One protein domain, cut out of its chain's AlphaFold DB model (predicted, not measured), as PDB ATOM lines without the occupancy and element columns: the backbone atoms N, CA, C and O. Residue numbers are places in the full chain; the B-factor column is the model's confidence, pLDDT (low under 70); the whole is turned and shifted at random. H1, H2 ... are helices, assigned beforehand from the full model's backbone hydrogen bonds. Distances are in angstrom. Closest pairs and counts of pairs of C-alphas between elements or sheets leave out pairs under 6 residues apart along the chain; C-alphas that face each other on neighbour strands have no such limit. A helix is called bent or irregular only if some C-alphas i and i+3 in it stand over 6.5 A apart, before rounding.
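What this domain is: This is residues 209 to 241 and 252 to 304 of the 900 residues of an uncharacterized protein of Candidatus Melainabacteria bacterium HGW-Melainabacteria-1 (UniProt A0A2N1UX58). Four helices, H2, H4, H5 and H3, stand round the corners of a four-sided bundle with nearly aligned lines, and H1 crosses the outside of H2 steeply. The bundle is not evenly closed: H2 and H4, H4 and H5, and H5 and H3 touch, while on the fourth side H3 and H2 are only close. The printed part has 86 residues with five named helices, H1 to H5 in order along the chain, and no named strand; the class is all helix. The whole is compact, with a radius of gyration of the C-alphas of 11.8 A, and rounded, spanning 30 by 27 by 22 A.

Where its parts are: Find C-alpha 209 at (121.177, 111.313, 168.525); from there H1 runs over residues 209 to 218, 15.3 A. H1 is irregular, but only just: C-alphas 210 and 213 are 6.8 A apart. Next look for H2, residues 231 to 239, 12.0 A long. Past the cut, H3 takes residues 254 to 266, 16.9 A, and is irregular, with C-alphas 257 and 260 7.4 A apart. H4, residues 273 to 286, starts at C-alpha 273 at (126.643, 94.645, 158.644) and is 20.1 A long. H5, residues 290 to 303, is also 20.1 A long and ends at C-alpha 303 at (129.829, 94.221, 150.268).

How they stand to each other: Begin at H1, which touches H2 at a steep tilt of 69 degrees, only just short of about perpendicular; their closest C-alphas, of Gly 213 and Gly 237, are 3.7 A apart. H2 touches H4 at a shallow tilt of 11 degrees, the same way, with Ala 239 and Leu 279 closest at 6.9 A between C-alphas. H2 and H3 are close but not clearly touching, the C-alphas of Leu 238 and Leu 255 being closest at 7.1 A. H3 touches H5 at a shallow tilt of 11 degrees, the same way; the closest C-alphas, of Asn 256 and Ala 295, are 6.6 A apart. H4 and H5 form a helical hairpin, opposite ways at 22 degrees, with the C-alphas of Leu 284 and Ile 293 closest at 5.9 A. H1 is apart from H4 and H5, and H2 from H5. In H2, H4 and H5 every O i to N i+4 pair is within hydrogen-bond range; in H1 4 of 6 are, in H3 7 of 9.

The domain as a whole: The C-alphas farthest apart, of Gln 268 and Pro 288, are 31.7 A from each other. Residues 242 to 251 are not printed, and C-alphas 241 and 252 are 13.5 A apart across this cut. The link from H1 to H2 is long, H3 to H4 short, H4 to H5 tight. Mean pLDDT of the printed part is 82.6; look for values under 70 at residues 224, 252 to 254, 257 and 287 to 289.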
ATOM      1  N   ALA A 209     121.461 112.181 169.670       92.12
ATOM      2  CA  ALA A 209     121.177 111.313 168.525       92.12
ATOM      3  C   ALA A 209     120.633 112.039 167.273       92.12
ATOM      4  O   ALA A 209     121.141 111.753 166.184       92.12
ATOM      5  N   PRO A 210     119.689 113.004 167.373       91.88
ATOM      6  CA  PRO A 210     119.173 113.722 166.203       91.88
ATOM      7  C   PRO A 210     120.237 114.526 165.441       91.88
ATOM      8  O   PRO A 210     120.090 114.771 164.246       91.88
ATOM      9  N   TYR A 211     121.320 114.924 166.113       91.56
ATOM     10  CA  TYR A 211     122.344 115.811 165.562       91.56
ATOM     11  C   TYR A 211     123.585 115.070 165.052       91.56
ATOM     12  O   TYR A 211     124.342 115.636 164.264       91.56
ATOM     13  N   LEU A 212     123.780 113.799 165.438       92.25
ATOM     14  CA  LEU A 212     124.939 112.996 165.013       92.25
ATOM     15  C   LEU A 212     125.017 112.870 163.492       92.25
ATOM     16  O   LEU A 212     126.094 112.993 162.906       92.25
ATOM     17  N   GLY A 213     123.867 112.651 162.851       90.00
ATOM     18  CA  GLY A 213     123.799 112.534 161.400       90.00
ATOM     19  C   GLY A 213     124.207 113.824 160.698       90.00
ATOM     20  O   GLY A 213     125.062 113.808 159.813       90.00
ATOM     21  N   GLN A 214     123.666 114.952 161.159       88.25
ATOM     22  CA  GLN A 214     123.989 116.270 160.624       88.25
ATOM     23  C   GLN A 214     125.475 116.609 160.795       88.25
ATOM     24  O   GLN A 214     126.113 117.042 159.836       88.25
ATOM     25  N   SER A 215     126.049 116.381 161.982       89.62
ATOM     26  CA  SER A 215     127.466 116.667 162.226       89.62
ATOM     27  C   SER A 215     128.378 115.785 161.380       89.62
ATOM     28  O   SER A 215     129.351 116.263 160.812       89.62
ATOM     29  N   MET A 216     128.063 114.495 161.250       88.75
ATOM     30  CA  MET A 216     128.870 113.584 160.437       88.75
ATOM     31  C   MET A 216     128.815 113.946 158.956       88.75
ATOM     32  O   MET A 216     129.843 113.915 158.285       88.75
ATOM     33  N   PHE A 217     127.635 114.323 158.461       85.00
ATOM     34  CA  PHE A 217     127.442 114.735 157.076       85.00
ATOM     35  C   PHE A 217     128.218 116.009 156.727       85.00
ATOM     36  O   PHE A 217     128.825 116.072 155.665       85.00
ATOM     37  N   LEU A 218     128.194 117.018 157.603       79.69
ATOM     38  CA  LEU A 218     128.811 118.321 157.332       79.69
ATOM     39  C   LEU A 218     130.315 118.380 157.639       79.69
ATOM     40  O   LEU A 218     130.994 119.287 157.168       79.69
ATOM     41  N   ASP A 219     130.825 117.454 158.450       81.38
ATOM     42  CA  ASP A 219     132.183 117.512 159.004       81.38
ATOM     43  C   ASP A 219     132.858 116.146 159.013       81.38
ATOM     44  O   ASP A 219     133.884 115.948 158.372       81.38
ATOM     45  N   GLY A 220     132.259 115.180 159.713       85.62
ATOM     46  CA  GLY A 220     132.926 113.921 160.047       85.62
ATOM     47  C   GLY A 220     133.426 113.132 158.836       85.62
ATOM     48  O   GLY A 220     134.523 112.589 158.887       85.62
ATOM     49  N   PHE A 221     132.683 113.108 157.725       83.81
ATOM     50  CA  PHE A 221     133.123 112.424 156.498       83.81
ATOM     51  C   PHE A 221     134.214 113.148 155.703       83.81
ATOM     52  O   PHE A 221     134.751 112.573 154.758       83.81
ATOM     53  N   HIS A 222     134.543 114.384 156.075       76.69
ATOM     54  CA  HIS A 222     135.682 115.117 155.530       76.69
ATOM     55  C   HIS A 222     136.970 114.881 156.321       76.69
ATOM     56  O   HIS A 222     138.024 115.341 155.890       76.69
ATOM     57  N   ALA A 223     136.906 114.175 157.453       74.44
ATOM     58  CA  ALA A 223     138.101 113.781 158.179       74.44
ATOM     59  C   ALA A 223     138.920 112.771 157.360       74.44
ATOM     60  O   ALA A 223     138.364 111.859 156.745       74.44
ATOM     61  N   GLU A 224     140.248 112.903 157.398       67.88
ATOM     62  CA  GLU A 224     141.167 111.949 156.758       67.88
ATOM     63  C   GLU A 224     141.049 110.537 157.357       67.88
ATOM     64  O   GLU A 224     141.289 109.544 156.668       67.88
ATOM     65  N   ASP A 225     140.641 110.444 158.628       77.12
ATOM     66  CA  ASP A 225     140.447 109.190 159.345       77.12
ATOM     67  C   ASP A 225     139.066 109.110 160.018       77.12
ATOM     68  O   ASP A 225     138.690 109.950 160.838       77.12
ATOM     69  N   LEU A 226     138.321 108.049 159.688       84.06
ATOM     70  CA  LEU A 226     137.006 107.738 160.256       84.06
ATOM     71  C   LEU A 226     137.067 106.752 161.436       84.06
ATOM     72  O   LEU A 226     136.020 106.423 162.002       84.06
ATOM     73  N   SER A 227     138.256 106.255 161.802       80.00
ATOM     74  CA  SER A 227     138.452 105.316 162.918       80.00
ATOM     75  C   SER A 227     137.987 105.896 164.255       80.00
ATOM     76  O   SER A 227     137.464 105.173 165.100       80.00
ATOM     77  N   GLY A 228     138.100 107.219 164.404       83.25
ATOM     78  CA  GLY A 228     137.706 107.928 165.611       83.25
ATOM     79  C   GLY A 228     136.208 107.887 165.895       83.25
ATOM     80  O   GLY A 228     135.840 107.982 167.056       83.25
ATOM     81  N   PHE A 229     135.329 107.738 164.899       89.31
ATOM     82  CA  PHE A 229     133.874 107.838 165.092       89.31
ATOM     83  C   PHE A 229     133.228 106.494 165.443       89.31
ATOM     84  O   PHE A 229     133.681 105.446 164.999       89.31
ATOM     85  N   SER A 230     132.129 106.482 166.199       87.88
ATOM     86  CA  SER A 230     131.395 105.232 166.458       87.88
ATOM     87  C   SER A 230     130.607 104.773 165.223       87.88
ATOM     88  O   SER A 230     130.252 105.581 164.360       87.88
ATOM     89  N   ALA A 231     130.282 103.478 165.140       86.94
ATOM     90  CA  ALA A 231     129.445 102.951 164.058       86.94
ATOM     91  C   ALA A 231     128.078 103.648 163.988       86.94
ATOM     92  O   ALA A 231     127.613 103.981 162.900       86.94
ATOM     93  N   GLN A 232     127.483 103.955 165.144       87.75
ATOM     94  CA  GLN A 232     126.233 104.708 165.237       87.75
ATOM     95  C   GLN A 232     126.351 106.090 164.584       87.75
ATOM     96  O   GLN A 232     125.463 106.488 163.835       87.75
ATOM     97  N   MET A 233     127.449 106.814 164.825       90.94
ATOM     98  CA  MET A 233     127.680 108.120 164.202       90.94
ATOM     99  C   MET A 233     127.840 107.988 162.688       90.94
ATOM    100  O   MET A 233     127.170 108.701 161.943       90.94
ATOM    101  N   LEU A 234     128.670 107.047 162.223       89.00
ATOM    102  CA  LEU A 234     128.865 106.805 160.790       89.00
ATOM    103  C   LEU A 234     127.537 106.476 160.090       89.00
ATOM    104  O   LEU A 234     127.206 107.087 159.074       89.00
ATOM    105  N   LEU A 235     126.745 105.559 160.648       88.75
ATOM    106  CA  LEU A 235     125.453 105.172 160.082       88.75
ATOM    107  C   LEU A 235     124.437 106.318 160.137       88.75
ATOM    108  O   LEU A 235     123.747 106.547 159.145       88.75
ATOM    109  N   ALA A 236     124.380 107.086 161.231       89.88
ATOM    110  CA  ALA A 236     123.533 108.275 161.326       89.88
ATOM    111  C   ALA A 236     123.915 109.327 160.273       89.88
ATOM    112  O   ALA A 236     123.040 109.908 159.635       89.88
ATOM    113  N   GLY A 237     125.214 109.539 160.040       89.50
ATOM    114  CA  GLY A 237     125.721 110.449 159.013       89.50
ATOM    115  C   GLY A 237     125.336 110.014 157.606       89.50
ATOM    116  O   GLY A 237     124.840 110.811 156.812       89.50
ATOM    117  N   LEU A 238     125.515 108.728 157.303       86.44
ATOM    118  CA  LEU A 238     125.090 108.139 156.036       86.44
ATOM    119  C   LEU A 238     123.567 108.100 155.877       86.44
ATOM    120  O   LEU A 238     123.095 107.986 154.746       86.44
ATOM    121  N   ALA A 239     122.794 108.161 156.965       86.00
ATOM    122  CA  ALA A 239     121.328 108.185 156.987       86.00
ATOM    123  C   ALA A 239     120.728 109.598 156.967       86.00
ATOM    124  O   ALA A 239     119.559 109.751 156.624       86.00
ATOM    125  N   TYR A 240     121.530 110.628 157.234       85.12
ATOM    126  CA  TYR A 240     121.078 112.012 157.241       85.12
ATOM    127  C   TYR A 240     120.674 112.500 155.839       85.12
ATOM    128  O   TYR A 240     121.425 112.365 154.867       85.12
ATOM    129  N   GLU A 241     119.463 113.045 155.718       76.62
ATOM    130  CA  GLU A 241     118.956 113.715 154.515       76.62
ATOM    131  C   GLU A 241     118.811 115.202 154.818       76.62
ATOM    132  O   GLU A 241     117.978 115.572 155.643       76.62
ATOM    133  N   GLY A 252     130.235 116.705 147.736       54.78
ATOM    134  CA  GLY A 252     130.090 115.373 147.153       54.78
ATOM    135  C   GLY A 252     129.471 114.392 148.153       54.78
ATOM    136  O   GLY A 252     129.571 114.577 149.362       54.78
ATOM    137  N   LEU A 253     128.825 113.338 147.649       64.94
ATOM    138  CA  LEU A 253     128.273 112.280 148.496       64.94
ATOM    139  C   LEU A 253     129.296 111.836 149.542       64.94
ATOM    140  O   LEU A 253     130.356 111.343 149.142       64.94
ATOM    141  N   PRO A 254     128.966 111.900 150.841       68.00
ATOM    142  CA  PRO A 254     129.882 111.451 151.881       68.00
ATOM    143  C   PRO A 254     130.327 109.999 151.682       68.00
ATOM    144  O   PRO A 254     131.458 109.634 151.986       68.00
ATOM    145  N   LEU A 255     129.462 109.187 151.064       72.44
ATOM    146  CA  LEU A 255     129.751 107.804 150.711       72.44
ATOM    147  C   LEU A 255     130.975 107.643 149.793       72.44
ATOM    148  O   LEU A 255     131.704 106.671 149.949       72.44
ATOM    149  N   ASN A 256     131.240 108.581 148.877       71.50
ATOM    150  CA  ASN A 256     132.390 108.479 147.969       71.50
ATOM    151  C   ASN A 256     133.725 108.562 148.719       71.50
ATOM    152  O   ASN A 256     134.691 107.924 148.316       71.50
ATOM    153  N   PHE A 257     133.764 109.331 149.806       69.12
ATOM    154  CA  PHE A 257     134.945 109.487 150.654       69.12
ATOM    155  C   PHE A 257     135.004 108.400 151.734       69.12
ATOM    156  O   PHE A 257     136.076 107.917 152.087       69.12
ATOM    157  N   ALA A 258     133.841 107.966 152.225       74.75
ATOM    158  CA  ALA A 258     133.743 107.042 153.345       74.75
ATOM    159  C   ALA A 258     133.784 105.556 152.958       74.75
ATOM    160  O   ALA A 258     134.054 104.730 153.827       74.75
ATOM    161  N   ALA A 259     133.503 105.187 151.701       78.44
ATOM    162  CA  ALA A 259     133.302 103.790 151.301       78.44
ATOM    163  C   ALA A 259     134.465 102.867 151.700       78.44
ATOM    164  O   ALA A 259     134.235 101.820 152.304       78.44
ATOM    165  N   GLU A 260     135.713 103.259 151.431       79.81
ATOM    166  CA  GLU A 260     136.871 102.414 151.745       79.81
ATOM    167  C   GLU A 260     137.060 102.232 153.259       79.81
ATOM    168  O   GLU A 260     137.270 101.115 153.743       79.81
ATOM    169  N   ALA A 261     136.930 103.320 154.021       78.06
ATOM    170  CA  ALA A 261     137.028 103.294 155.474       78.06
ATOM    171  C   ALA A 261     135.896 102.464 156.107       78.06
ATOM    172  O   ALA A 261     136.155 101.652 156.995       78.06
ATOM    173  N   LEU A 262     134.664 102.583 155.598       81.62
ATOM    174  CA  LEU A 262     133.528 101.751 156.007       81.62
ATOM    175  C   LEU A 262     133.802 100.267 155.740       81.62
ATOM    176  O   LEU A 262     133.622  99.444 156.632       81.62
ATOM    177  N   MET A 263     134.303  99.918 154.551       84.56
ATOM    178  CA  MET A 263     134.629  98.532 154.191       84.56
ATOM    179  C   MET A 263     135.782  97.950 155.017       84.56
ATOM    180  O   MET A 263     135.842  96.736 155.226       84.56
ATOM    181  N   ARG A 264     136.725  98.778 155.477       83.56
ATOM    182  CA  ARG A 264     137.791  98.352 156.396       83.56
ATOM    183  C   ARG A 264     137.223  98.007 157.771       83.56
ATOM    184  O   ARG A 264     137.532  96.945 158.293       83.56
ATOM    185  N   ARG A 265     136.349  98.859 158.304       82.06
ATOM    186  CA  ARG A 265     135.728  98.662 159.621       82.06
ATOM    187  C   ARG A 265     134.706  97.539 159.646       82.06
ATOM    188  O   ARG A 265     134.628  96.794 160.612       82.06
ATOM    189  N   LEU A 266     133.979  97.348 158.552       84.69
ATOM    190  CA  LEU A 266     133.063  96.222 158.414       84.69
ATOM    191  C   LEU A 266     133.806  94.877 158.435       84.69
ATOM    192  O   LEU A 266     133.280  93.906 158.955       84.69
ATOM    193  N   ARG A 267     135.053  94.825 157.941       84.62
ATOM    194  CA  ARG A 267     135.932  93.645 158.066       84.62
ATOM    195  C   ARG A 267     136.476  93.423 159.480       84.62
ATOM    196  O   ARG A 267     136.990  92.345 159.752       84.62
ATOM    197  N   GLN A 268     136.404  94.433 160.341       84.88
ATOM    198  CA  GLN A 268     136.812  94.374 161.746       84.88
ATOM    199  C   GLN A 268     135.618  94.100 162.680       84.88
ATOM    200  O   GLN A 268     135.796  94.121 163.890       84.88
ATOM    201  N   ASP A 269     134.419  93.858 162.130       79.38
ATOM    202  CA  ASP A 269     133.146  93.707 162.855       79.38
ATOM    203  C   ASP A 269     132.741  94.920 163.722       79.38
ATOM    204  O   ASP A 269     131.865  94.834 164.580       79.38
ATOM    205  N   ASP A 270     133.309  96.093 163.432       82.94
ATOM    206  CA  ASP A 270     133.007  97.353 164.124       82.94
ATOM    207  C   ASP A 270     131.643  97.940 163.741       82.94
ATOM    208  O   ASP A 270     131.044  98.695 164.507       82.94
ATOM    209  N   ILE A 271     131.185  97.672 162.514       84.69
ATOM    210  CA  ILE A 271     129.939  98.214 161.965       84.69
ATOM    211  C   ILE A 271     128.953  97.061 161.791       84.69
ATOM    212  O   ILE A 271     129.272  96.109 161.071       84.69
ATOM    213  N   PRO A 272     127.735  97.147 162.360       86.56
ATOM    214  CA  PRO A 272     126.731  96.110 162.190       86.56
ATOM    215  C   PRO A 272     126.342  95.989 160.712       86.56
ATOM    216  O   PRO A 272     125.652  96.836 160.140       86.56
ATOM    217  N   ARG A 273     126.795  94.899 160.084       89.38
ATOM    218  CA  ARG A 273     126.643  94.645 158.644       89.38
ATOM    219  C   ARG A 273     125.184  94.705 158.182       89.38
ATOM    220  O   ARG A 273     124.895  95.284 157.138       89.38
ATOM    221  N   HIS A 274     124.262  94.177 158.985       88.88
ATOM    222  CA  HIS A 274     122.829  94.194 158.688       88.88
ATOM    223  C   HIS A 274     122.235  95.617 158.673       88.88
ATOM    224  O   HIS A 274     121.401  95.916 157.818       88.88
ATOM    225  N   GLU A 275     122.685  96.521 159.553       88.88
ATOM    226  CA  GLU A 275     122.211  97.911 159.572       88.88
ATOM    227  C   GLU A 275     122.696  98.686 158.348       88.88
ATOM    228  O   GLU A 275     121.925  99.451 157.764       88.88
ATOM    229  N   LEU A 276     123.944  98.461 157.918       89.44
ATOM    230  CA  LEU A 276     124.474  99.078 156.702       89.44
ATOM    231  C   LEU A 276     123.711  98.601 155.461       89.44
ATOM    232  O   LEU A 276     123.362  99.416 154.608       89.44
ATOM    233  N   ILE A 277     123.416  97.301 155.377       91.38
ATOM    234  CA  ILE A 277     122.605  96.728 154.296       91.38
ATOM    235  C   ILE A 277     121.193  97.338 154.310       91.38
ATOM    236  O   ILE A 277     120.725  97.827 153.282       91.38
ATOM    237  N   GLY A 278     120.529  97.391 155.467       90.38
ATOM    238  CA  GLY A 278     119.202  98.003 155.585       90.38
ATOM    239  C   GLY A 278     119.198  99.503 155.265       90.38
ATOM    240  O   GLY A 278     118.255 100.022 154.665       90.38
ATOM    241  N   LEU A 279     120.261 100.228 155.623       89.19
ATOM    242  CA  LEU A 279     120.445 101.619 155.222       89.19
ATOM    243  C   LEU A 279     120.595 101.743 153.703       89.19
ATOM    244  O   LEU A 279     119.912 102.564 153.098       89.19
ATOM    245  N   LEU A 280     121.423 100.905 153.082       90.25
ATOM    246  CA  LEU A 280     121.650 100.900 151.641       90.25
ATOM    247  C   LEU A 280     120.336 100.786 150.860       90.25
ATOM    248  O   LEU A 280     120.092 101.592 149.965       90.25
ATOM    249  N   PHE A 281     119.453  99.854 151.218       89.31
ATOM    250  CA  PHE A 281     118.168  99.706 150.527       89.31
ATOM    251  C   PHE A 281     117.205 100.861 150.788       89.31
ATOM    252  O   PHE A 281     116.572 101.332 149.840       89.31
ATOM    253  N   ARG A 282     117.142 101.385 152.021       87.25
ATOM    254  CA  ARG A 282     116.389 102.623 152.306       87.25
ATOM    255  C   ARG A 282     116.852 103.762 151.401       87.25
ATOM    256  O   ARG A 282     116.023 104.462 150.830       87.25
ATOM    257  N   ARG A 283     118.167 103.888 151.194       85.31
ATOM    258  CA  ARG A 283     118.759 104.900 150.312       85.31
ATOM    259  C   ARG A 283     118.505 104.642 148.836       85.31
ATOM    260  O   ARG A 283     118.209 105.584 148.114       85.31
ATOM    261  N   LEU A 284     118.565 103.399 148.365       86.06
ATOM    262  CA  LEU A 284     118.196 103.075 146.983       86.06
ATOM    263  C   LEU A 284     116.716 103.381 146.694       86.06
ATOM    264  O   LEU A 284     116.387 103.746 145.564       86.06
ATOM    265  N   HIS A 285     115.852 103.277 147.709       82.00
ATOM    266  CA  HIS A 285     114.442 103.649 147.635       82.00
ATOM    267  C   HIS A 285     114.197 105.164 147.666       82.00
ATOM    268  O   HIS A 285     113.360 105.643 146.900       82.00
ATOM    269  N   SER A 286     114.899 105.911 148.530       73.50
ATOM    270  CA  SER A 286     114.669 107.352 148.742       73.50
ATOM    271  C   SER A 286     115.495 108.272 147.836       73.50
ATOM    272  O   SER A 286     115.170 109.451 147.701       73.50
ATOM    273  N   ALA A 287     116.572 107.776 147.217       62.06
ATOM    274  CA  ALA A 287     117.583 108.645 146.621       62.06
ATOM    275  C   ALA A 287     117.058 109.494 145.439       62.06
ATOM    276  O   ALA A 287     116.574 108.952 144.441       62.06
ATOM    277  N   PRO A 288     117.267 110.825 145.472       56.50
ATOM    278  CA  PRO A 288     116.726 111.742 144.468       56.50
ATOM    279  C   PRO A 288     117.593 111.881 143.201       56.50
ATOM    280  O   PRO A 288     117.111 112.368 142.181       56.50
ATOM    281  N   LYS A 289     118.879 111.483 143.231       67.25
ATOM    282  CA  LYS A 289     119.840 111.694 142.126       67.25
ATOM    283  C   LYS A 289     120.520 110.398 141.680       67.25
ATOM    284  O   LYS A 289     120.991 109.611 142.497       67.25
ATOM    285  N   SER A 290     120.680 110.225 140.368       71.00
ATOM    286  CA  SER A 290     121.332 109.050 139.769       71.00
ATOM    287  C   SER A 290     122.778 108.831 140.244       71.00
ATOM    288  O   SER A 290     123.179 107.695 140.477       71.00
ATOM    289  N   SER A 291     123.568 109.890 140.448       70.50
ATOM    290  CA  SER A 291     124.943 109.770 140.970       70.50
ATOM    291  C   SER A 291     124.989 109.183 142.386       70.50
ATOM    292  O   SER A 291     125.875 108.389 142.689       70.50
ATOM    293  N   HIS A 292     123.998 109.504 143.222       75.94
ATOM    294  CA  HIS A 292     123.859 108.980 144.584       75.94
ATOM    295  C   HIS A 292     123.578 107.484 144.558       75.94
ATOM    296  O   HIS A 292     124.216 106.703 145.255       75.94
ATOM    297  N   ILE A 293     122.671 107.080 143.677       79.62
ATOM    298  CA  ILE A 293     122.269 105.684 143.522       79.62
ATOM    299  C   ILE A 293     123.420 104.842 143.000       79.62
ATOM    300  O   ILE A 293     123.617 103.729 143.474       79.62
ATOM    301  N   LYS A 294     124.222 105.383 142.078       83.81
ATOM    302  CA  LYS A 294     125.431 104.709 141.612       83.81
ATOM    303  C   LYS A 294     126.394 104.421 142.770       83.81
ATOM    304  O   LYS A 294     126.786 103.275 142.921       83.81
ATOM    305  N   ALA A 295     126.696 105.407 143.617       82.69
ATOM    306  CA  ALA A 295     127.596 105.206 144.755       82.69
ATOM    307  C   ALA A 295     127.086 104.124 145.731       82.69
ATOM    308  O   ALA A 295     127.857 103.276 146.178       82.69
ATOM    309  N   TRP A 296     125.778 104.096 146.011       86.94
ATOM    310  CA  TRP A 296     125.166 103.049 146.840       86.94
ATOM    311  C   TRP A 296     125.220 101.661 146.188       86.94
ATOM    312  O   TRP A 296     125.482 100.674 146.870       86.94
ATOM    313  N   LEU A 297     125.015 101.570 144.872       87.44
ATOM    314  CA  LEU A 297     125.163 100.315 144.129       87.44
ATOM    315  C   LEU A 297     126.625  99.845 144.061       87.44
ATOM    316  O   LEU A 297     126.877  98.642 144.127       87.44
ATOM    317  N   ASP A 298     127.577 100.770 143.964       87.00
ATOM    318  CA  ASP A 298     129.006 100.462 143.986       87.00
ATOM    319  C   ASP A 298     129.417  99.923 145.370       87.00
ATOM    320  O   ASP A 298     130.140  98.929 145.446       87.00
ATOM    321  N   LEU A 299     128.887 100.490 146.468       87.06
ATOM    322  CA  LEU A 299     129.049  99.921 147.813       87.06
ATOM    323  C   LEU A 299     128.413  98.524 147.914       87.06
ATOM    324  O   LEU A 299     129.045  97.609 148.436       87.06
ATOM    325  N   TYR A 300     127.197  98.328 147.389       88.94
ATOM    326  CA  TYR A 300     126.546  97.010 147.376       88.94
ATOM    327  C   TYR A 300     127.429  95.945 146.714       88.94
ATOM    328  O   TYR A 300     127.592  94.850 147.250       88.94
ATOM    329  N   ALA A 301     128.035  96.272 145.567       87.94
ATOM    330  CA  ALA A 301     128.932  95.361 144.863       87.94
ATOM    331  C   ALA A 301     130.178  95.009 145.696       87.94
ATOM    332  O   ALA A 301     130.635  93.867 145.666       87.94
ATOM    333  N   GLN A 302     130.703  95.966 146.466       88.12
ATOM    334  CA  GLN A 302     131.845  95.748 147.359       88.12
ATOM    335  C   GLN A 302     131.495  94.914 148.596       88.12
ATOM    336  O   GLN A 302     132.360  94.199 149.097       88.12
ATOM    337  N   LEU A 303     130.249  94.973 149.082       87.69
ATOM    338  CA  LEU A 303     129.829  94.221 150.268       87.69
ATOM    339  C   LEU A 303     129.883  92.705 150.073       87.69
ATOM    340  O   LEU A 303     130.037  92.007 151.075       87.69
ATOM    341  N   GLN A 304     129.769  92.215 148.830       86.75
ATOM    342  CA  GLN A 304     129.788  90.788 148.475       86.75
ATOM    343  C   GLN A 304     128.883  89.961 149.400       86.75
ATOM    344  O   GLN A 304     129.356  89.203 150.246       86.75
TER     345      GLN A 304